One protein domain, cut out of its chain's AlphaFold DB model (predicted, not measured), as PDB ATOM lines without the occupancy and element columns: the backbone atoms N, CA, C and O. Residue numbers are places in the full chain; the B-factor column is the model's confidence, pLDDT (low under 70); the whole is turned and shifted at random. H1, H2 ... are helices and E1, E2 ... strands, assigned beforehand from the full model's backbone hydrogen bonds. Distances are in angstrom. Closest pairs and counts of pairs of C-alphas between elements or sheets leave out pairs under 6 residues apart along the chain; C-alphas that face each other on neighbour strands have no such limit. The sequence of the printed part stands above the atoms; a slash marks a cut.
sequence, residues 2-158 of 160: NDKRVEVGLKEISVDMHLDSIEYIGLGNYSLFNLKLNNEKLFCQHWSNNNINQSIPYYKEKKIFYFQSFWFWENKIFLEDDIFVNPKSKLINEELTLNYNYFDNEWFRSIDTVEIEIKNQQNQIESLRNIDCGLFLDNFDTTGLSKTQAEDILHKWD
ATOM      1  N   ASN A   2      38.638 -22.395  58.581       82.88
ATOM      2  CA  ASN A   2      37.226 -21.997  58.662       82.88
ATOM      3  C   ASN A   2      36.794 -21.556  60.071       82.88
ATOM      4  O   ASN A   2      36.128 -20.538  60.171       82.88
ATOM      5  N   ASP A   3      37.287 -22.183  61.146       79.50
ATOM      6  CA  ASP A   3      36.942 -21.753  62.518       79.50
ATOM      7  C   ASP A   3      37.239 -20.263  62.768       79.50
ATOM      8  O   ASP A   3      36.394 -19.530  63.266       79.50
ATOM      9  N   LYS A   4      38.403 -19.779  62.304       79.12
ATOM     10  CA  LYS A   4      38.774 -18.356  62.389       79.12
ATOM     11  C   LYS A   4      37.862 -17.446  61.560       79.12
ATOM     12  O   LYS A   4      37.657 -16.302  61.941       79.12
ATOM     13  N   ARG A   5      37.319 -17.933  60.436       82.38
ATOM     14  CA  ARG A   5      36.343 -17.189  59.619       82.38
ATOM     15  C   ARG A   5      35.025 -17.043  60.361       82.38
ATOM     16  O   ARG A   5      34.500 -15.939  60.451       82.38
ATOM     17  N   VAL A   6      34.547 -18.140  60.944       82.44
ATOM     18  CA  VAL A   6      33.321 -18.159  61.748       82.44
ATOM     19  C   VAL A   6      33.444 -17.224  62.951       82.44
ATOM     20  O   VAL A   6      32.514 -16.466  63.212       82.44
ATOM     21  N   GLU A   7      34.593 -17.213  63.635       81.38
ATOM     22  CA  GLU A   7      34.863 -16.312  64.768       81.38
ATOM     23  C   GLU A   7      34.695 -14.833  64.407       81.38
ATOM     24  O   GLU A   7      34.138 -14.064  65.194       81.38
ATOM     25  N   VAL A   8      35.159 -14.427  63.222       79.62
ATOM     26  CA  VAL A   8      35.050 -13.028  62.790       79.62
ATOM     27  C   VAL A   8      33.717 -12.721  62.109       79.62
ATOM     28  O   VAL A   8      33.337 -11.554  62.072       79.62
ATOM     29  N   GLY A   9      32.976 -13.737  61.651       76.88
ATOM     30  CA  GLY A   9      31.683 -13.608  60.968       76.88
ATOM     31  C   GLY A   9      31.749 -13.707  59.438       76.88
ATOM     32  O   GLY A   9      30.786 -13.344  58.769       76.88
ATOM     33  N   LEU A  10      32.866 -14.185  58.882       85.06
ATOM     34  CA  LEU A  10      33.013 -14.500  57.457       85.06
ATOM     35  C   LEU A  10      32.363 -15.846  57.121       85.06
ATOM     36  O   LEU A  10      32.366 -16.780  57.930       85.06
ATOM     37  N   LYS A  11      31.882 -15.990  55.883       86.56
ATOM     38  CA  LYS A  11      31.436 -17.282  55.353       86.56
ATOM     39  C   LYS A  11      32.603 -18.256  55.260       86.56
ATOM     40  O   LYS A  11      33.723 -17.891  54.906       86.56
ATOM     41  N   GLU A  12      32.334 -19.515  55.567       89.31
ATOM     42  CA  GLU A  12      33.294 -20.592  55.364       89.31
ATOM     43  C   GLU A  12      33.479 -20.884  53.873       89.31
ATOM     44  O   GLU A  12      32.554 -20.719  53.079       89.31
ATOM     45  N   ILE A  13      34.653 -21.398  53.502       86.12
ATOM     46  CA  ILE A  13      34.799 -22.082  52.214       86.12
ATOM     47  C   ILE A  13      34.179 -23.468  52.399       86.12
ATOM     48  O   ILE A  13      34.782 -24.333  53.045       86.12
ATOM     49  N   SER A  14      32.949 -23.642  51.917       84.00
ATOM     50  CA  SER A  14      32.205 -24.901  52.010       84.00
ATOM     51  C   SER A  14      32.435 -25.787  50.780       84.00
ATOM     52  O   SER A  14      33.039 -25.373  49.793       84.00
ATOM     53  N   VAL A  15      31.914 -27.017  50.825       76.88
ATOM     54  CA  VAL A  15      31.922 -27.953  49.683       76.88
ATOM     55  C   VAL A  15      31.142 -27.440  48.467       76.88
ATOM     56  O   VAL A  15      31.357 -27.923  47.359       76.88
ATOM     57  N   ASP A  16      30.257 -26.464  48.668       84.50
ATOM     58  CA  ASP A  16      29.470 -25.847  47.603       84.50
ATOM     59  C   ASP A  16      30.235 -24.729  46.881       84.50
ATOM     60  O   ASP A  16      29.734 -24.209  45.889       84.50
ATOM     61  N   MET A  17      31.441 -24.366  47.332       89.38
ATOM     62  CA  MET A  17      32.278 -23.373  46.659       89.38
ATOM     63  C   MET A  17      33.285 -24.015  45.704       89.38
ATOM     64  O   MET A  17      33.877 -25.057  45.992       89.38
ATOM     65  N   HIS A  18      33.517 -23.361  44.573       93.31
ATOM     66  CA  HIS A  18      34.510 -23.740  43.579       93.31
ATOM     67  C   HIS A  18      35.561 -22.643  43.437       93.31
ATOM     68  O   HIS A  18      35.216 -21.475  43.319       93.31
ATOM     69  N   LEU A  19      36.844 -23.018  43.459       94.19
ATOM     70  CA  LEU A  19      37.937 -22.098  43.157       94.19
ATOM     71  C   LEU A  19      37.998 -21.892  41.643       94.19
ATOM     72  O   LEU A  19      38.470 -22.776  40.927       94.19
ATOM     73  N   ASP A  20      37.565 -20.727  41.177       92.62
ATOM     74  CA  ASP A  20      37.531 -20.398  39.753       92.62
ATOM     75  C   ASP A  20      38.918 -20.013  39.237       92.62
ATOM     76  O   ASP A  20      39.343 -20.429  38.157       92.62
ATOM     77  N   SER A  21      39.634 -19.181  39.997       93.12
ATOM     78  CA  SER A  21      40.934 -18.664  39.580       93.12
ATOM     79  C   SER A  21      41.785 -18.155  40.742       93.12
ATOM     80  O   SER A  21      41.304 -17.886  41.846       93.12
ATOM     81  N   ILE A  22      43.083 -18.020  40.466       92.12
ATOM     82  CA  ILE A  22      44.027 -17.290  41.307       92.12
ATOM     83  C   ILE A  22      44.690 -16.232  40.430       92.12
ATOM     84  O   ILE A  22      45.387 -16.564  39.469       92.12
ATOM     85  N   GLU A  23      44.484 -14.967  40.769       88.94
ATOM     86  CA  GLU A  23      45.030 -13.823  40.050       88.94
ATOM     87  C   GLU A  23      46.220 -13.226  40.806       88.94
ATOM     88  O   GLU A  23      46.184 -13.051  42.025       88.94
ATOM     89  N   TYR A  24      47.284 -12.885  40.077       85.38
ATOM     90  CA  TYR A  24      48.343 -12.034  40.608       85.38
ATOM     91  C   TYR A  24      47.907 -10.572  40.523       85.38
ATOM     92  O   TYR A  24      47.791 -10.019  39.428       85.38
ATOM     93  N   ILE A  25      47.732  -9.934  41.678       80.44
ATOM     94  CA  ILE A  25      47.368  -8.522  41.741       80.44
ATOM     95  C   ILE A  25      48.655  -7.712  41.611       80.44
ATOM     96  O   ILE A  25      49.421  -7.536  42.564       80.44
ATOM     97  N   GLY A  26      48.925  -7.261  40.383       63.34
ATOM     98  CA  GLY A  26      50.060  -6.403  40.076       63.34
ATOM     99  C   GLY A  26      50.052  -5.161  40.964       63.34
ATOM    100  O   GLY A  26      49.091  -4.397  40.982       63.34
ATOM    101  N   LEU A  27      51.133  -4.958  41.713       60.31
ATOM    102  CA  LEU A  27      51.252  -3.827  42.625       60.31
ATOM    103  C   LEU A  27      51.383  -2.523  41.818       60.31
ATOM    104  O   LEU A  27      52.439  -2.245  41.245       60.31
ATOM    105  N   GLY A  28      50.316  -1.723  41.768       53.19
ATOM    106  CA  GLY A  28      50.374  -0.331  41.314       53.19
ATOM    107  C   GLY A  28      51.306   0.530  42.185       53.19
ATOM    108  O   GLY A  28      51.833   0.083  43.203       53.19
ATOM    109  N   ASN A  29      51.515   1.793  41.796       42.88
ATOM    110  CA  ASN A  29      52.593   2.660  42.308       42.88
ATOM    111  C   ASN A  29      52.597   2.985  43.824       42.88
ATOM    112  O   ASN A  29      53.555   3.604  44.280       42.88
ATOM    113  N   TYR A  30      51.592   2.597  44.618       41.50
ATOM    114  CA  TYR A  30      51.348   3.221  45.931       41.50
ATOM    115  C   TYR A  30      51.346   2.318  47.182       41.50
ATOM    116  O   TYR A  30      51.106   2.819  48.272       41.50
ATOM    117  N   SER A  31      51.742   1.043  47.103       52.69
ATOM    118  CA  SER A  31      51.990   0.198  48.302       52.69
ATOM    119  C   SER A  31      53.396  -0.425  48.350       52.69
ATOM    120  O   SER A  31      53.719  -1.263  49.193       52.69
ATOM    121  N   LEU A  32      54.267   0.005  47.432       50.00
ATOM    122  CA  LEU A  32      55.450  -0.733  46.985       50.00
ATOM    123  C   LEU A  32      56.622  -0.806  47.969       50.00
ATOM    124  O   LEU A  32      57.556  -1.545  47.675       50.00
ATOM    125  N   PHE A  33      56.648  -0.074  49.084       48.22
ATOM    126  CA  PHE A  33      57.857  -0.072  49.917       48.22
ATOM    127  C   PHE A  33      57.959  -1.323  50.803       48.22
ATOM    128  O   PHE A  33      58.956  -2.036  50.737       48.22
ATOM    129  N   ASN A  34      56.905  -1.666  51.548       51.62
ATOM    130  CA  ASN A  34      56.954  -2.787  52.498       51.62
ATOM    131  C   ASN A  34      56.985  -4.161  51.803       51.62
ATOM    132  O   ASN A  34      57.754  -5.031  52.202       51.62
ATOM    133  N   LEU A  35      56.232  -4.342  50.712       55.97
ATOM    134  CA  LEU A  35      56.195  -5.618  49.980       55.97
ATOM    135  C   LEU A  35      57.478  -5.885  49.180       55.97
ATOM    136  O   LEU A  35      57.933  -7.027  49.113       55.97
ATOM    137  N   LYS A  36      58.106  -4.840  48.611       55.66
ATOM    138  CA  LYS A  36      59.409  -4.980  47.934       55.66
ATOM    139  C   LYS A  36      60.526  -5.327  48.909       55.66
ATOM    140  O   LYS A  36      61.396  -6.109  48.544       55.66
ATOM    141  N   LEU A  37      60.507  -4.775  50.125       56.88
ATOM    142  CA  LEU A  37      61.489  -5.125  51.158       56.88
ATOM    143  C   LEU A  37      61.374  -6.598  51.580       56.88
ATOM    144  O   LEU A  37      62.392  -7.231  51.852       56.88
ATOM    145  N   ASN A  38      60.163  -7.161  51.552       64.00
ATOM    146  CA  ASN A  38      59.898  -8.535  51.978       64.00
ATOM    147  C   ASN A  38      59.871  -9.570  50.837       64.00
ATOM    148  O   ASN A  38      59.646 -10.749  51.108       64.00
ATOM    149  N   ASN A  39      60.100  -9.179  49.572       72.50
ATOM    150  CA  ASN A  39      59.899 -10.051  48.398       72.50
ATOM    151  C   ASN A  39      58.526 -10.755  48.402       72.50
ATOM    152  O   ASN A  39      58.410 -11.946  48.098       72.50
ATOM    153  N   GLU A  40      57.480 -10.018  48.766       77.88
ATOM    154  CA  GLU A  40      56.112 -10.526  48.848       77.88
ATOM    155  C   GLU A  40      55.322 -10.194  47.579       77.88
ATOM    156  O   GLU A  40      55.471  -9.123  46.982       77.88
ATOM    157  N   LYS A  41      54.465 -11.128  47.163       82.12
ATOM    158  CA  LYS A  41      53.539 -10.972  46.036       82.12
ATOM    159  C   LYS A  41      52.106 -11.087  46.533       82.12
ATOM    160  O   LYS A  41      51.800 -12.006  47.288       82.12
ATOM    161  N   LEU A  42      51.245 -10.171  46.098       82.94
ATOM    162  CA  LEU A  42      49.819 -10.203  46.403       82.94
ATOM    163  C   LEU A  42      49.074 -11.029  45.354       82.94
ATOM    164  O   LEU A  42      49.229 -10.810  44.151       82.94
ATOM    165  N   PHE A  43      48.247 -11.951  45.822       86.00
ATOM    166  CA  PHE A  43      47.359 -12.751  44.995       86.00
ATOM    167  C   PHE A  43      45.926 -12.649  45.508       86.00
ATOM    168  O   PHE A  43      45.711 -12.415  46.698       86.00
ATOM    169  N   CYS A  44      44.967 -12.864  44.615       89.12
ATOM    170  CA  CYS A  44      43.551 -12.987  44.930       89.12
ATOM    171  C   CYS A  44      43.045 -14.351  44.459       89.12
ATOM    172  O   CYS A  44      43.263 -14.730  43.310       89.12
ATOM    173  N   GLN A  45      42.387 -15.098  45.342       92.62
ATOM    174  CA  GLN A  45      41.619 -16.284  44.968       92.62
ATOM    175  C   GLN A  45      40.163 -15.896  44.768       92.62
ATOM    176  O   GLN A  45      39.586 -15.261  45.650       92.62
ATOM    177  N   HIS A  46      39.578 -16.336  43.661       92.62
ATOM    178  CA  HIS A  46      38.168 -16.144  43.343       92.62
ATOM    179  C   HIS A  46      37.420 -17.455  43.528       92.62
ATOM    180  O   HIS A  46      37.782 -18.461  42.911       92.62
ATOM    181  N   TRP A  47      36.406 -17.442  44.387       95.00
ATOM    182  CA  TRP A  47      35.582 -18.607  44.669       95.00
ATOM    183  C   TRP A  47      34.116 -18.308  44.392       95.00
ATOM    184  O   TRP A  47      33.534 -17.445  45.048       95.00
ATOM    185  N   SER A  48      33.491 -19.060  43.498       92.62
ATOM    186  CA  SER A  48      32.062 -18.973  43.218       92.62
ATOM    187  C   SER A  48      31.280 -20.057  43.950       92.62
ATOM    188  O   SER A  48      31.802 -21.112  44.315       92.62
ATOM    189  N   ASN A  49      30.000 -19.793  44.197       89.06
ATOM    190  CA  ASN A  49      29.087 -20.796  44.731       89.06
ATOM    191  C   ASN A  49      28.489 -21.627  43.582       89.06
ATOM    192  O   ASN A  49      27.884 -21.089  42.657       89.06
ATOM    193  N   ASN A  50      28.630 -22.951  43.648       84.00
ATOM    194  CA  ASN A  50      28.148 -23.883  42.625       84.00
ATOM    195  C   ASN A  50      26.619 -23.988  42.584       84.00
ATOM    196  O   ASN A  50      26.041 -24.302  41.545       84.00
ATOM    197  N   ASN A  51      25.957 -23.745  43.717       80.62
ATOM    198  CA  ASN A  51      24.536 -24.020  43.915       80.62
ATOM    199  C   ASN A  51      23.733 -22.721  44.062       80.62
ATOM    200  O   ASN A  51      23.054 -22.489  45.064       80.62
ATOM    201  N   ILE A  52      23.811 -21.852  43.052       84.19
ATOM    202  CA  ILE A  52      23.124 -20.557  43.056       84.19
ATOM    203  C   ILE A  52      21.735 -20.666  42.418       84.19
ATOM    204  O   ILE A  52      21.586 -21.028  41.252       84.19
ATOM    205  N   ASN A  53      20.710 -20.230  43.155       84.25
ATOM    206  CA  ASN A  53      19.403 -19.909  42.591       84.25
ATOM    207  C   ASN A  53      19.270 -18.391  42.397       84.25
ATOM    208  O   ASN A  53      18.910 -17.671  43.324       84.25
ATOM    209  N   GLN A  54      19.487 -17.917  41.169       84.50
ATOM    210  CA  GLN A  54      19.471 -16.486  40.830       84.50
ATOM    211  C   GLN A  54      18.076 -15.826  40.880       84.50
ATOM    212  O   GLN A  54      17.943 -14.658  40.536       84.50
ATOM    213  N   SER A  55      17.023 -16.545  41.286       85.00
ATOM    214  CA  SER A  55      15.670 -15.986  41.462       85.00
ATOM    215  C   SER A  55      15.382 -15.469  42.880       85.00
ATOM    216  O   SER A  55      14.365 -14.809  43.113       85.00
ATOM    217  N   ILE A  56      16.262 -15.762  43.840       87.81
ATOM    218  CA  ILE A  56      16.191 -15.326  45.243       87.81
ATOM    219  C   ILE A  56      17.537 -14.722  45.653       87.81
ATOM    220  O   ILE A  56      18.497 -14.953  44.937       87.81
ATOM    221  N   PRO A  57      17.646 -13.956  46.748       88.56
ATOM    222  CA  PRO A  57      18.947 -13.488  47.222       88.56
ATOM    223  C   PRO A  57      19.911 -14.642  47.523       88.56
ATOM    224  O   PRO A  57      19.488 -15.690  48.015       88.56
ATOM    225  N   TYR A  58      21.195 -14.469  47.212       88.75
ATOM    226  CA  TYR A  58      22.192 -15.534  47.348       88.75
ATOM    227  C   TYR A  58      23.603 -15.018  47.631       88.75
ATOM    228  O   TYR A  58      23.943 -13.864  47.369       88.75
ATOM    229  N   TYR A  59      24.439 -15.923  48.140       90.94
ATOM    230  CA  TYR A  59      25.877 -15.730  48.278       90.94
ATOM    231  C   TYR A  59      26.579 -16.067  46.960       90.94
ATOM    232  O   TYR A  59      26.525 -17.217  46.512       90.94
ATOM    233  N   LYS A  60      27.159 -15.050  46.319       88.88
ATOM    234  CA  LYS A  60      27.676 -15.102  44.947       88.88
ATOM    235  C   LYS A  60      29.121 -15.581  44.904       88.88
ATOM    236  O   LYS A  60      29.420 -16.547  44.206       88.88
ATOM    237  N   GLU A  61      29.996 -14.889  45.624       91.62
ATOM    238  CA  GLU A  61      31.442 -15.053  45.503       91.62
ATOM    239  C   GLU A  61      32.136 -14.799  46.847       91.62
ATOM    240  O   GLU A  61      31.704 -13.948  47.631       91.62
ATOM    241  N   LYS A  62      33.239 -15.516  47.073       93.44
ATOM    242  CA  LYS A  62      34.267 -15.174  48.054       93.44
ATOM    243  C   LYS A  62      35.546 -14.760  47.344       93.44
ATOM    244  O   LYS A  62      36.016 -15.483  46.462       93.44
ATOM    245  N   LYS A  63      36.175 -13.682  47.804       92.31
ATOM    246  CA  LYS A  63      37.547 -13.336  47.407       92.31
ATOM    247  C   LYS A  63      38.482 -13.448  48.594       92.31
ATOM    248  O   LYS A  63      38.149 -13.005  49.689       92.31
ATOM    249  N   ILE A  64      39.650 -14.051  48.388       90.50
ATOM    250  CA  ILE A  64      40.678 -14.190  49.427       90.50
ATOM    251  C   ILE A  64      41.973 -13.596  48.908       90.50
ATOM    252  O   ILE A  64      42.621 -14.167  48.027       90.50
ATOM    253  N   PHE A  65      42.378 -12.478  49.494       87.94
ATOM    254  CA  PHE A  65      43.643 -11.838  49.190       87.94
ATOM    255  C   PHE A  65      44.710 -12.342  50.146       87.94
ATOM    256  O   PHE A  65      44.524 -12.342  51.367       87.94
ATOM    257  N   TYR A  66      45.850 -12.749  49.604       86.88
ATOM    258  CA  TYR A  66      46.958 -13.239  50.406       86.88
ATOM    259  C   TYR A  66      48.306 -12.807  49.846       86.88
ATOM    260  O   TYR A  66      48.512 -12.708  48.635       86.88
ATOM    261  N   PHE A  67      49.246 -12.583  50.758       84.62
ATOM    262  CA  PHE A  67      50.646 -12.409  50.427       84.62
ATOM    263  C   PHE A  67      51.331 -13.767  50.387       84.62
ATOM    264  O   PHE A  67      51.285 -14.534  51.352       84.62
ATOM    265  N   GLN A  68      51.991 -14.047  49.272       83.19
ATOM    266  CA  GLN A  68      52.964 -15.121  49.170       83.19
ATOM    267  C   GLN A  68      54.357 -14.517  49.350       83.19
ATOM    268  O   GLN A  68      54.775 -13.668  48.556       83.19
ATOM    269  N   SER A  69      55.067 -14.950  50.388       74.06
ATOM    270  CA  SER A  69      56.449 -14.546  50.637       74.06
ATOM    271  C   SER A  69      57.416 -15.565  50.046       74.06
ATOM    272  O   SER A  69      57.152 -16.765  50.038       74.06
ATOM    273  N   PHE A  70      58.569 -15.098  49.572       67.81
ATOM    274  CA  PHE A  70      59.681 -15.994  49.253       67.81
ATOM    275  C   PHE A  70      60.354 -16.553  50.520       67.81
ATOM    276  O   PHE A  70      60.888 -17.658  50.502       67.81
ATOM    277  N   TRP A  71      60.341 -15.790  51.618       63.41
ATOM    278  CA  TRP A  71      61.048 -16.134  52.858       63.41
ATOM    279  C   TRP A  71      60.242 -17.049  53.775       63.41
ATOM    280  O   TRP A  71      60.814 -17.857  54.507       63.41
ATOM    281  N   PHE A  72      58.918 -16.933  53.721       63.41
ATOM    282  CA  PHE A  72      57.994 -17.745  54.495       63.41
ATOM    283  C   PHE A  72      57.207 -18.632  53.534       63.41
ATOM    284  O   PHE A  72      56.493 -18.135  52.670       63.41
ATOM    285  N   TRP A  73      57.312 -19.951  53.704       63.62
ATOM    286  CA  TRP A  73      56.590 -20.953  52.905       63.62
ATOM    287  C   TRP A  73      55.078 -20.988  53.184       63.62
ATOM    288  O   TRP A  73      54.385 -21.901  52.739       63.62
ATOM    289  N   GLU A  74      54.565 -20.012  53.931       72.94
ATOM    290  CA  GLU A  74      53.164 -19.889  54.303       72.94
ATOM    291  C   GLU A  74      52.566 -18.626  53.686       72.94
ATOM    292  O   GLU A  74      53.125 -17.531  53.767       72.94
ATOM    293  N   ASN A  75      51.393 -18.792  53.080       80.06
ATOM    294  CA  ASN A  75      50.604 -17.686  52.563       80.06
ATOM    295  C   ASN A  75      49.944 -16.944  53.730       80.06
ATOM    296  O   ASN A  75      49.259 -17.558  54.551       80.06
ATOM    297  N   LYS A  76      50.092 -15.619  53.777       84.25
ATOM    298  CA  LYS A  76      49.439 -14.775  54.781       84.25
ATOM    299  C   LYS A  76      48.181 -14.149  54.194       84.25
ATOM    300  O   LYS A  76      48.282 -13.307  53.306       84.25
ATOM    301  N   ILE A  77      47.010 -14.527  54.704       84.44
ATOM    302  CA  ILE A  77      45.745 -13.879  54.334       84.44
ATOM    303  C   ILE A  77      45.781 -12.425  54.813       84.44
ATOM    304  O   ILE A  77      46.145 -12.141  55.955       84.44
ATOM    305  N   PHE A  78      45.441 -11.518  53.907       81.69
ATOM    306  CA  PHE A  78      45.399 -10.078  54.128       81.69
ATOM    307  C   PHE A  78      43.957  -9.588  54.269       81.69
ATOM    308  O   PHE A  78      43.646  -8.840  55.190       81.69
ATOM    309  N   LEU A  79      43.080 -10.052  53.382       84.56
ATOM    310  CA  LEU A  79      41.726  -9.538  53.226       84.56
ATOM    311  C   LEU A  79      40.816 -10.661  52.727       84.56
ATOM    312  O   LEU A  79      41.242 -11.469  51.895       84.56
ATOM    313  N   GLU A  80      39.576 -10.703  53.198       90.94
ATOM    314  CA  GLU A  80      38.535 -11.563  52.630       90.94
ATOM    315  C   GLU A  80      37.256 -10.775  52.358       90.94
ATOM    316  O   GLU A  80      36.816 -10.014  53.221       90.94
ATOM    317  N   ASP A  81      36.656 -11.018  51.191       90.12
ATOM    318  CA  ASP A  81      35.371 -10.452  50.779       90.12
ATOM    319  C   ASP A  81      34.315 -11.543  50.659       90.12
ATOM    320  O   ASP A  81      34.544 -12.563  50.004       90.12
ATOM    321  N   ASP A  82      33.136 -11.275  51.211       90.62
ATOM    322  CA  ASP A  82      31.905 -12.009  50.960       90.62
ATOM    323  C   ASP A  82      30.929 -11.137  50.176       90.62
ATOM    324  O   ASP A  82      30.517 -10.078  50.652       90.62
ATOM    325  N   ILE A  83      30.545 -11.595  48.983       90.00
ATOM    326  CA  ILE A  83      29.685 -10.847  48.064       90.00
ATOM    327  C   ILE A  83      28.320 -11.529  47.966       90.00
ATOM    328  O   ILE A  83      28.207 -12.697  47.578       90.00
ATOM    329  N   PHE A  84      27.267 -10.781  48.282       89.25
ATOM    330  CA  PHE A  84      25.873 -11.221  48.239       89.25
ATOM    331  C   PHE A  84      25.087 -10.410  47.219       89.25
ATOM    332  O   PHE A  84      25.309  -9.210  47.081       89.25
ATOM    333  N   VAL A  85      24.133 -11.049  46.544       88.12
ATOM    334  CA  VAL A  85      23.300 -10.406  45.520       88.12
ATOM    335  C   VAL A  85      21.826 -10.607  45.815       88.12
ATOM    336  O   VAL A  85      21.401 -11.718  46.137       88.12
ATOM    337  N   ASN A  86      21.035  -9.549  45.632       86.75
ATOM    338  CA  ASN A  86      19.576  -9.601  45.662       86.75
ATOM    339  C   ASN A  86      18.966  -9.357  44.265       86.75
ATOM    340  O   ASN A  86      18.796  -8.208  43.856       86.75
ATOM    341  N   PRO A  87      18.543 -10.412  43.541       78.81
ATOM    342  CA  PRO A  87      17.993 -10.285  42.189       78.81
ATOM    343  C   PRO A  87      16.571  -9.706  42.154       78.81
ATOM    344  O   PRO A  87      16.080  -9.349  41.086       78.81
ATOM    345  N   LYS A  88      15.876  -9.637  43.300       76.75
ATOM    346  CA  LYS A  88      14.526  -9.057  43.406       76.75
ATOM    347  C   LYS A  88      14.553  -7.557  43.661       76.75
ATOM    348  O   LYS A  88      13.487  -6.935  43.716       76.75
ATOM    349  N   SER A  89      15.737  -6.986  43.869       69.75
ATOM    350  CA  SER A  89      15.844  -5.549  44.008       69.75
ATOM    351  C   SER A  89      15.354  -4.849  42.746       69.75
ATOM    352  O   SER A  89      15.523  -5.324  41.627       69.75
ATOM    353  N   LYS A  90      14.720  -3.694  42.948       61.75
ATOM    354  CA  LYS A  90      14.395  -2.766  41.861       61.75
ATOM    355  C   LYS A  90      15.606  -1.917  41.454       61.75
ATOM    356  O   LYS A  90      15.509  -1.187  40.472       61.75
ATOM    357  N   LEU A  91      16.698  -1.988  42.215       58.44
ATOM    358  CA  LEU A  91      17.959  -1.321  41.933       58.44
ATOM    359  C   LEU A  91      18.757  -2.145  40.916       58.44
ATOM    360  O   LEU A  91      18.706  -3.372  40.923       58.44
ATOM    361  N   ILE A  92      19.476  -1.455  40.028       50.75
ATOM    362  CA  ILE A  92      20.154  -2.068  38.873       50.75
ATOM    363  C   ILE A  92      21.220  -3.083  39.309       50.75
ATOM    364  O   ILE A  92      21.340  -4.116  38.664       50.75
ATOM    365  N   ASN A  93      21.916  -2.826  40.421       55.56
ATOM    366  CA  ASN A  93      22.747  -3.793  41.137       55.56
ATOM    367  C   ASN A  93      22.510  -3.586  42.640       55.56
ATOM    368  O   ASN A  93      22.515  -2.447  43.096       55.56
ATOM    369  N   GLU A  94      22.274  -4.657  43.395       67.94
ATOM    370  CA  GLU A  94      22.359  -4.666  44.861       67.94
ATOM    371  C   GLU A  94      23.379  -5.740  45.226       67.94
ATOM    372  O   GLU A  94      23.019  -6.901  45.450       67.94
ATOM    373  N   GLU A  95      24.659  -5.365  45.210       82.44
ATOM    374  CA  GLU A  95      25.726  -6.219  45.727       82.44
ATOM    375  C   GLU A  95      26.088  -5.741  47.132       82.44
ATOM    376  O   GLU A  95      26.597  -4.637  47.321       82.44
ATOM    377  N   LEU A  96      25.802  -6.564  48.139       84.12
ATOM    378  CA  LEU A  96      26.300  -6.338  49.490       84.12
ATOM    379  C   LEU A  96      27.663  -7.017  49.597       84.12
ATOM    380  O   LEU A  96      27.752  -8.239  49.479       84.12
ATOM    381  N   THR A  97      28.702  -6.232  49.850       86.25
ATOM    382  CA  THR A  97      30.050  -6.735  50.105       86.25
ATOM    383  C   THR A  97      30.371  -6.587  51.584       86.25
ATOM    384  O   THR A  97      30.286  -5.495  52.156       86.25
ATOM    385  N   LEU A  98      30.746  -7.695  52.212       85.25
ATOM    386  CA  LEU A  98      31.298  -7.721  53.558       85.25
ATOM    387  C   LEU A  98      32.780  -8.056  53.468       85.25
ATOM    388  O   LEU A  98      33.148  -9.123  52.994       85.25
ATOM    389  N   ASN A  99      33.616  -7.145  53.938       85.88
ATOM    390  CA  ASN A  99      35.060  -7.225  53.850       85.88
ATOM    391  C   ASN A  99      35.664  -7.281  55.256       85.88
ATOM    392  O   ASN A  99      35.295  -6.488  56.129       85.88
ATOM    393  N   TYR A 100      36.607  -8.191  55.471       84.31
ATOM    394  CA  TYR A 100      37.390  -8.240  56.702       84.31
ATOM    395  C   TYR A 100      38.881  -8.147  56.406       84.31
ATOM    396  O   TYR A 100      39.447  -8.989  55.701       84.31
ATOM    397  N   ASN A 101      39.521  -7.133  56.984       81.38
ATOM    398  CA  ASN A 101      40.954  -6.903  56.886       81.38
ATOM    399  C   ASN A 101      41.656  -7.526  58.099       81.38
ATOM    400  O   ASN A 101      41.499  -7.070  59.231       81.38
ATOM    401  N   TYR A 102      42.467  -8.556  57.857       79.81
ATOM    402  CA  TYR A 102      43.203  -9.281  58.900       79.81
ATOM    403  C   TYR A 102      44.439  -8.531  59.410       79.81
ATOM    404  O   TYR A 102      45.020  -8.924  60.423       79.81
ATOM    405  N   PHE A 103      44.889  -7.492  58.705       74.94
ATOM    406  CA  PHE A 103      45.994  -6.652  59.156       74.94
ATOM    407  C   PHE A 103      45.533  -5.698  60.261       74.94
ATOM    408  O   PHE A 103      46.149  -5.654  61.325       74.94
ATOM    409  N   ASP A 104      44.411  -5.017  60.028       74.94
ATOM    410  CA  ASP A 104      43.845  -4.032  60.959       74.94
ATOM    411  C   ASP A 104      42.836  -4.657  61.943       74.94
ATOM    412  O   ASP A 104      42.516  -4.071  62.974       74.94
ATOM    413  N   ASN A 105      42.392  -5.893  61.684       78.81
ATOM    414  CA  ASN A 105      41.293  -6.579  62.378       78.81
ATOM    415  C   ASN A 105      39.963  -5.816  62.293       78.81
ATOM    416  O   ASN A 105      39.145  -5.854  63.217       78.81
ATOM    417  N   GLU A 106      39.738  -5.144  61.166       79.56
ATOM    418  CA  GLU A 106      38.597  -4.267  60.944       79.56
ATOM    419  C   GLU A 106      37.652  -4.810  59.874       79.56
ATOM    420  O   GLU A 106      38.044  -5.504  58.934       79.56
ATOM    421  N   TRP A 107      36.376  -4.469  60.046       77.06
ATOM    422  CA  TRP A 107      35.322  -4.795  59.101       77.06
ATOM    423  C   TRP A 107      34.961  -3.581  58.257       77.06
ATOM    424  O   TRP A 107      34.560  -2.552  58.804       77.06
ATOM    425  N   PHE A 108      34.932  -3.775  56.947       78.88
ATOM    426  CA  PHE A 108      34.372  -2.835  55.987       78.88
ATOM    427  C   PHE A 108      33.131  -3.457  55.357       78.88
ATOM    428  O   PHE A 108      33.060  -4.662  55.125       78.88
ATOM    429  N   ARG A 109      32.089  -2.655  55.153       77.88
ATOM    430  CA  ARG A 109      30.822  -3.138  54.600       77.88
ATOM    431  C   ARG A 109      30.300  -2.109  53.637       77.88
ATOM    432  O   ARG A 109      30.192  -0.939  53.998       77.88
ATOM    433  N   SER A 110      29.948  -2.549  52.449       73.44
ATOM    434  CA  SER A 110      29.453  -1.681  51.398       73.44
ATOM    435  C   SER A 110      28.255  -2.324  50.735       73.44
ATOM    436  O   SER A 110      28.191  -3.540  50.573       73.44
ATOM    437  N   ILE A 111      27.292  -1.492  50.360       69.75
ATOM    438  CA  ILE A 111      26.264  -1.881  49.410       69.75
ATOM    439  C   ILE A 111      26.521  -1.098  48.135       69.75
ATOM    440  O   ILE A 111      26.482   0.133  48.135       69.75
ATOM    441  N   ASP A 112      26.853  -1.812  47.072       64.56
ATOM    442  CA  ASP A 112      26.913  -1.217  45.754       64.56
ATOM    443  C   ASP A 112      25.487  -1.134  45.221       64.56
ATOM    444  O   ASP A 112      24.809  -2.154  45.043       64.56
ATOM    445  N   THR A 113      25.022   0.096  45.015       61.09
ATOM    446  CA  THR A 113      23.843   0.341  44.200       61.09
ATOM    447  C   THR A 113      24.179   1.429  43.198       61.09
ATOM    448  O   THR A 113      24.461   2.571  43.565       61.09
ATOM    449  N   VAL A 114      24.085   1.088  41.913       48.50
ATOM    450  CA  VAL A 114      24.284   2.030  40.800       48.50
ATOM    451  C   VAL A 114      23.410   3.287  40.970       48.50
ATOM    452  O   VAL A 114      23.780   4.371  40.537       48.50
ATOM    453  N   GLU A 115      22.260   3.188  41.650       49.16
ATOM    454  CA  GLU A 115      21.398   4.341  41.937       49.16
ATOM    455  C   GLU A 115      21.937   5.266  43.049       49.16
ATOM    456  O   GLU A 115      21.791   6.483  42.926       49.16
ATOM    457  N   ILE A 116      22.571   4.742  44.110       53.78
ATOM    458  CA  ILE A 116      23.265   5.577  45.111       53.78
ATOM    459  C   ILE A 116      24.472   6.249  44.466       53.78
ATOM    460  O   ILE A 116      24.677   7.436  44.695       53.78
ATOM    461  N   GLU A 117      25.213   5.543  43.613       48.22
ATOM    462  CA  GLU A 117      26.344   6.124  42.890       48.22
ATOM    463  C   GLU A 117      25.885   7.257  41.955       48.22
ATOM    464  O   GLU A 117      26.456   8.343  41.988       48.22
ATOM    465  N   ILE A 118      24.783   7.085  41.211       52.69
ATOM    466  CA  ILE A 118      24.195   8.150  40.375       52.69
ATOM    467  C   ILE A 118      23.663   9.317  41.223       52.69
ATOM    468  O   ILE A 118      23.898  10.475  40.872       52.69
ATOM    469  N   LYS A 119      22.962   9.059  42.339       54.88
ATOM    470  CA  LYS A 119      22.476  10.117  43.250       54.88
ATOM    471  C   LYS A 119      23.626  10.879  43.899       54.88
ATOM    472  O   LYS A 119      23.571  12.103  43.987       54.88
ATOM    473  N   ASN A 120      24.673  10.181  44.325       52.59
ATOM    474  CA  ASN A 120      25.856  10.793  44.911       52.59
ATOM    475  C   ASN A 120      26.657  11.549  43.856       52.59
ATOM    476  O   ASN A 120      27.058  12.665  44.140       52.59
ATOM    477  N   GLN A 121      26.800  11.048  42.627       53.09
ATOM    478  CA  GLN A 121      27.411  11.801  41.526       53.09
ATOM    479  C   GLN A 121      26.609  13.065  41.181       53.09
ATOM    480  O   GLN A 121      27.199  14.117  40.955       53.09
ATOM    481  N   GLN A 122      25.274  13.013  41.197       52.38
ATOM    482  CA  GLN A 122      24.425  14.200  41.017       52.38
ATOM    483  C   GLN A 122      24.615  15.221  42.150       52.38
ATOM    484  O   GLN A 122      24.805  16.406  41.876       52.38
ATOM    485  N   ASN A 123      24.660  14.766  43.405       50.12
ATOM    486  CA  ASN A 123      24.922  15.616  44.571       50.12
ATOM    487  C   ASN A 123      26.375  16.139  44.610       50.12
ATOM    488  O   ASN A 123      26.622  17.266  45.038       50.12
ATOM    489  N   GLN A 124      27.343  15.354  44.127       48.38
ATOM    490  CA  GLN A 124      28.752  15.735  44.021       48.38
ATOM    491  C   GLN A 124      28.969  16.748  42.894       48.38
ATOM    492  O   GLN A 124      29.743  17.680  43.066       48.38
ATOM    493  N   ILE A 125      28.260  16.657  41.764       49.78
ATOM    494  CA  ILE A 125      28.301  17.683  40.704       49.78
ATOM    495  C   ILE A 125      27.788  19.041  41.224       49.78
ATOM    496  O   ILE A 125      28.279  20.087  40.794       49.78
ATOM    497  N   GLU A 126      26.870  19.051  42.196       47.50
ATOM    498  CA  GLU A 126      26.465  20.274  42.901       47.50
ATOM    499  C   GLU A 126      27.517  20.762  43.920       47.50
ATOM    500  O   GLU A 126      27.680  21.975  44.086       47.50
ATOM    501  N   SER A 127      28.289  19.863  44.549       44.44
ATOM    502  CA  SER A 127      29.343  20.221  45.517       44.44
ATOM    503  C   SER A 127      30.716  20.527  44.892       44.44
ATOM    504  O   SER A 127      31.512  21.249  45.489       44.44
ATOM    505  N   LEU A 128      30.991  20.050  43.672       41.62
ATOM    506  CA  LEU A 128      32.255  20.204  42.929       41.62
ATOM    507  C   LEU A 128      32.452  21.599  42.309       41.62
ATOM    508  O   LEU A 128      33.415  21.835  41.582       41.62
ATOM    509  N   ARG A 129      31.599  22.579  42.642       42.72
ATOM    510  CA  ARG A 129      31.905  23.999  42.394       42.72
ATOM    511  C   ARG A 129      33.021  24.552  43.284       42.72
ATOM    512  O   ARG A 129      33.407  25.696  43.076       42.72
ATOM    513  N   ASN A 130      33.561  23.769  44.217       42.00
ATOM    514  CA  ASN A 130      34.724  24.148  45.007       42.00
ATOM    515  C   ASN A 130      35.664  22.950  45.236       42.00
ATOM    516  O   ASN A 130      35.313  22.026  45.957       42.00
ATOM    517  N   ILE A 131      36.894  23.104  44.724       33.81
ATOM    518  CA  ILE A 131      38.171  22.505  45.168       33.81
ATOM    519  C   ILE A 131      38.787  21.418  44.261       33.81
ATOM    520  O   ILE A 131      38.355  20.275  44.192       33.81
ATOM    521  N   ASP A 132      39.827  21.905  43.579       31.30
ATOM    522  CA  ASP A 132      41.186  21.410  43.303       31.30
ATOM    523  C   ASP A 132      41.573  19.928  43.490       31.30
ATOM    524  O   ASP A 132      41.248  19.256  44.465       31.30
ATOM    525  N   CYS A 133      42.374  19.468  42.528       37.09
ATOM    526  CA  CYS A 133      42.744  18.087  42.244       37.09
ATOM    527  C   CYS A 133      43.787  17.494  43.211       37.09
ATOM    528  O   CYS A 133      44.907  17.997  43.309       37.09
ATOM    529  N   GLY A 134      43.498  16.319  43.783       25.83
ATOM    530  CA  GLY A 134      44.503  15.457  44.414       25.83
ATOM    531  C   GLY A 134      43.959  14.092  44.856       25.83
ATOM    532  O   GLY A 134      43.004  14.042  45.613       25.83
ATOM    533  N   LEU A 135      44.636  13.012  44.427       33.03
ATOM    534  CA  LEU A 135      44.559  11.620  44.926       33.03
ATOM    535  C   LEU A 135      43.330  10.773  44.519       33.03
ATOM    536  O   LEU A 135      42.365  10.608  45.253       33.03
ATOM    537  N   PHE A 136      43.435  10.099  43.367       35.50
ATOM    538  CA  PHE A 136      42.571   8.966  43.013       35.50
ATOM    539  C   PHE A 136      43.058   7.678  43.695       35.50
ATOM    540  O   PHE A 136      43.774   6.888  43.083       35.50
ATOM    541  N   LEU A 137      42.673   7.490  44.959       35.12
ATOM    542  CA  LEU A 137      42.437   6.170  45.569       35.12
ATOM    543  C   LEU A 137      41.215   6.157  46.518       35.12
ATOM    544  O   LEU A 137      40.905   5.104  47.056       35.12
ATOM    545  N   ASP A 138      40.471   7.265  46.642       32.00
ATOM    546  CA  ASP A 138      39.435   7.431  47.679       32.00
ATOM    547  C   ASP A 138      38.001   7.660  47.164       32.00
ATOM    548  O   ASP A 138      37.157   8.110  47.925       32.00
ATOM    549  N   ASN A 139      37.664   7.350  45.905       31.39
ATOM    550  CA  ASN A 139      36.306   7.607  45.385       31.39
ATOM    551  C   ASN A 139      35.705   6.437  44.592       31.39
ATOM    552  O   ASN A 139      35.234   6.611  43.470       31.39
ATOM    553  N   PHE A 140      35.652   5.251  45.196       33.12
ATOM    554  CA  PHE A 140      34.368   4.552  45.176       33.12
ATOM    555  C   PHE A 140      33.695   4.904  46.496       33.12
ATOM    556  O   PHE A 140      34.044   4.357  47.541       33.12
ATOM    557  N   ASP A 141      32.788   5.878  46.438       38.12
ATOM    558  CA  ASP A 141      31.962   6.337  47.557       38.12
ATOM    559  C   ASP A 141      30.942   5.234  47.893       38.12
ATOM    560  O   ASP A 141      29.740   5.333  47.645       38.12
ATOM    561  N   THR A 142      31.456   4.098  48.365       43.44
ATOM    562  CA  THR A 142      30.651   3.046  48.962       43.44
ATOM    563  C   THR A 142      30.149   3.601  50.282       43.44
ATOM    564  O   THR A 142      30.937   3.939  51.163       43.44
ATOM    565  N   THR A 143      28.834   3.739  50.442       52.69
ATOM    566  CA  THR A 143      28.271   4.140  51.732       52.69
ATOM    567  C   THR A 143      28.621   3.056  52.746       52.69
ATOM    568  O   THR A 143      28.002   1.989  52.745       52.69
ATOM    569  N   GLY A 144      29.645   3.306  53.564       63.00
ATOM    570  CA  GLY A 144      30.084   2.392  54.607       63.00
ATOM    571  C   GLY A 144      28.909   2.051  55.517       63.00
ATOM    572  O   GLY A 144      28.333   2.929  56.160       63.00
ATOM    573  N   LEU A 145      28.520   0.780  55.547       65.69
ATOM    574  CA  LEU A 145      27.445   0.295  56.402       65.69
ATOM    575  C   LEU A 145      28.000  -0.050  57.782       65.69
ATOM    576  O   LEU A 145      29.038  -0.704  57.923       65.69
ATOM    577  N   SER A 146      27.260   0.311  58.829       69.81
ATOM    578  CA  SER A 146      27.504  -0.270  60.149       69.81
ATOM    579  C   SER A 146      27.232  -1.779  60.134       69.81
ATOM    580  O   SER A 146      26.498  -2.297  59.287       69.81
ATOM    581  N   LYS A 147      27.795  -2.498  61.111       72.38
ATOM    582  CA  LYS A 147      27.563  -3.940  61.282       72.38
ATOM    583  C   LYS A 147      26.071  -4.282  61.333       72.38
ATOM    584  O   LYS A 147      25.620  -5.118  60.560       72.38
ATOM    585  N   THR A 148      25.314  -3.575  62.171       72.56
ATOM    586  CA  THR A 148      23.874  -3.800  62.351       72.56
ATOM    587  C   THR A 148      23.088  -3.558  61.067       72.56
ATOM    588  O   THR A 148      22.213  -4.345  60.738       72.56
ATOM    589  N   GLN A 149      23.429  -2.528  60.285       74.75
ATOM    590  CA  GLN A 149      22.750  -2.272  59.009       74.75
ATOM    591  C   GLN A 149      22.965  -3.403  58.001       74.75
ATOM    592  O   GLN A 149      22.027  -3.792  57.311       74.75
ATOM    593  N   ALA A 150      24.180  -3.939  57.914       75.19
ATOM    594  CA  ALA A 150      24.464  -5.057  57.025       75.19
ATOM    595  C   ALA A 150      23.795  -6.361  57.485       75.19
ATOM    596  O   ALA A 150      23.251  -7.088  56.658       75.19
ATOM    597  N   GLU A 151      23.785  -6.636  58.792       78.44
ATOM    598  CA  GLU A 151      23.065  -7.777  59.375       78.44
ATOM    599  C   GLU A 151      21.555  -7.677  59.118       78.44
ATOM    600  O   GLU A 151      20.936  -8.651  58.694       78.44
ATOM    601  N   ASP A 152      20.972  -6.486  59.277       78.38
ATOM    602  CA  ASP A 152      19.563  -6.227  58.970       78.38
ATOM    603  C   ASP A 152      19.244  -6.453  57.486       78.38
ATOM    604  O   ASP A 152      18.160  -6.941  57.154       78.38
ATOM    605  N   ILE A 153      20.155  -6.087  56.577       81.25
ATOM    606  CA  ILE A 153      19.999  -6.324  55.134       81.25
ATOM    607  C   ILE A 153      20.037  -7.823  54.842       81.25
ATOM    608  O   ILE A 153      19.106  -8.332  54.218       81.25
ATOM    609  N   LEU A 154      21.051  -8.538  55.337       80.69
ATOM    610  CA  LEU A 154      21.161  -9.988  55.158       80.69
ATOM    611  C   LEU A 154      19.929 -10.721  55.695       80.69
ATOM    612  O   LEU A 154      19.369 -11.574  55.005       80.69
ATOM    613  N   HIS A 155      19.451 -10.329  56.878       83.38
ATOM    614  CA  HIS A 155      18.237 -10.884  57.466       83.38
ATOM    615  C   HIS A 155      17.003 -10.603  56.598       83.38
ATOM    616  O   HIS A 155      16.185 -11.493  56.389       83.38
ATOM    617  N   LYS A 156      16.843  -9.386  56.061       82.25
ATOM    618  CA  LYS A 156      15.733  -9.050  55.141       82.25
ATOM    619  C   LYS A 156      15.804  -9.803  53.815       82.25
ATOM    620  O   LYS A 156      14.780  -9.962  53.159       82.25
ATOM    621  N   TRP A 157      16.999 -10.208  53.402       83.25
ATOM    622  CA  TRP A 157      17.227 -10.996  52.195       83.25
ATOM    623  C   TRP A 157      17.080 -12.503  52.433       83.25
ATOM    624  O   TRP A 157      17.255 -13.276  51.495       83.25
ATOM    625  N   ASP A 158      16.752 -12.923  53.659       83.44
ATOM    626  CA  ASP A 158      16.705 -14.326  54.082       83.44
ATOM    627  C   ASP A 158      18.037 -15.077  53.850       83.44
ATOM    628  O   ASP A 158      18.061 -16.298  53.670       83.44
TER     629      ASP A 158
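This is residues 2 to 158 of the 160 residues of an uncharacterized protein of Bacteroidetes bacterium RIFCSPLOWO2_12_FULL_31_6 (UniProt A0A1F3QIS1). One twisted sheet of six strands forms a wall, with the helix H4 slantwise over one face near the E6 edge, while the small helices H1 and H2 only graze the sheet. After E6 the chain leaves the sheet through the helix H3 and returns in a long link to H4; residues 122 to 136, of which 122 to 127 belong to H3, stick out. The printed part has 157 residues, with four named helices and six named strands in the order H1 E1 H2 E2 E3 E4 E5 E6 H3 H4, of mixed class. The sheet's order is E1 - E2 - E3 - E4 - E5 - E6, all antiparallel. The whole is only just compact, close to loose, with a radius of gyration of the C-alphas of 17.9 A and spans of 50 by 46 by 26 A.

H1, residues 2 to 8, only grazes the sheet, with residues 5 to 8. E1, residues 17 to 24, is an edge strand, antiparallel to E2, residues 40 to 49, at 153 degrees, with N 18 and O 48 2.8 A apart. H2, residues 32 to 37, only grazes the sheet; its closest C-alpha to E2 is that of Leu 35, 7.2 A from that of Lys 41. E2, E3 (residues 58 to 69), E4 (76 to 85), E5 (95 to 101) and E6 (106 to 112) form a meander, each strand the antiparallel neighbour of the one before, in four hairpins. Within hydrogen-bond range are N 45 and O 64, 2.9 A, for E2 and E3; N 65 and O 79, 2.8 A, for E3 and E4; N 82 and O 98, 2.8 A, for E4 and E5; and N 97 and O 110, 2.8 A, for E5 and the edge strand E6. H3, residues 114 to 127, is not on the sheet. H4, residues 147 to 156, is on the sheet at a height over the sheet of 9.7 A, over E5 and, only just, over E4 and E6, with 3 C-alphas falling on each of these two. It runs slantwise to the strands, at 37 degrees to E5 on the local plane; the closest C-alphas of E6 and H4 are those of Arg 109 and Ala 150, 7.1 A apart. H3 and H4 are apart. In H1, H2, H3 and H4 every O i to N i+4 pair is within hydrogen-bond range.

H1 begins at C-alpha 2 (37.226, -21.997, 58.662). E1 measures 20.6 A from first to last C-alpha, E2 29.2 A, E3 34.4 A, E4 28.1 A, E5 18.9 A and E6 19.4 A. E3 begins at C-alpha 58 (22.192, -15.534, 47.348). H3 is 19.5 A long and H4 14.3 A, ending at C-alpha 156 (15.733, -9.050, 55.141).

The C-alphas farthest apart, those of Val 15 and Arg 129, are 52.5 A apart. The printed part has no cut, and the link from H3 to H4, 19 residues, is long. The mean pLDDT of the printed part is 71.6, with residues 26 to 38, 70 to 73, 89 to 94 and 111 to 146 under 70.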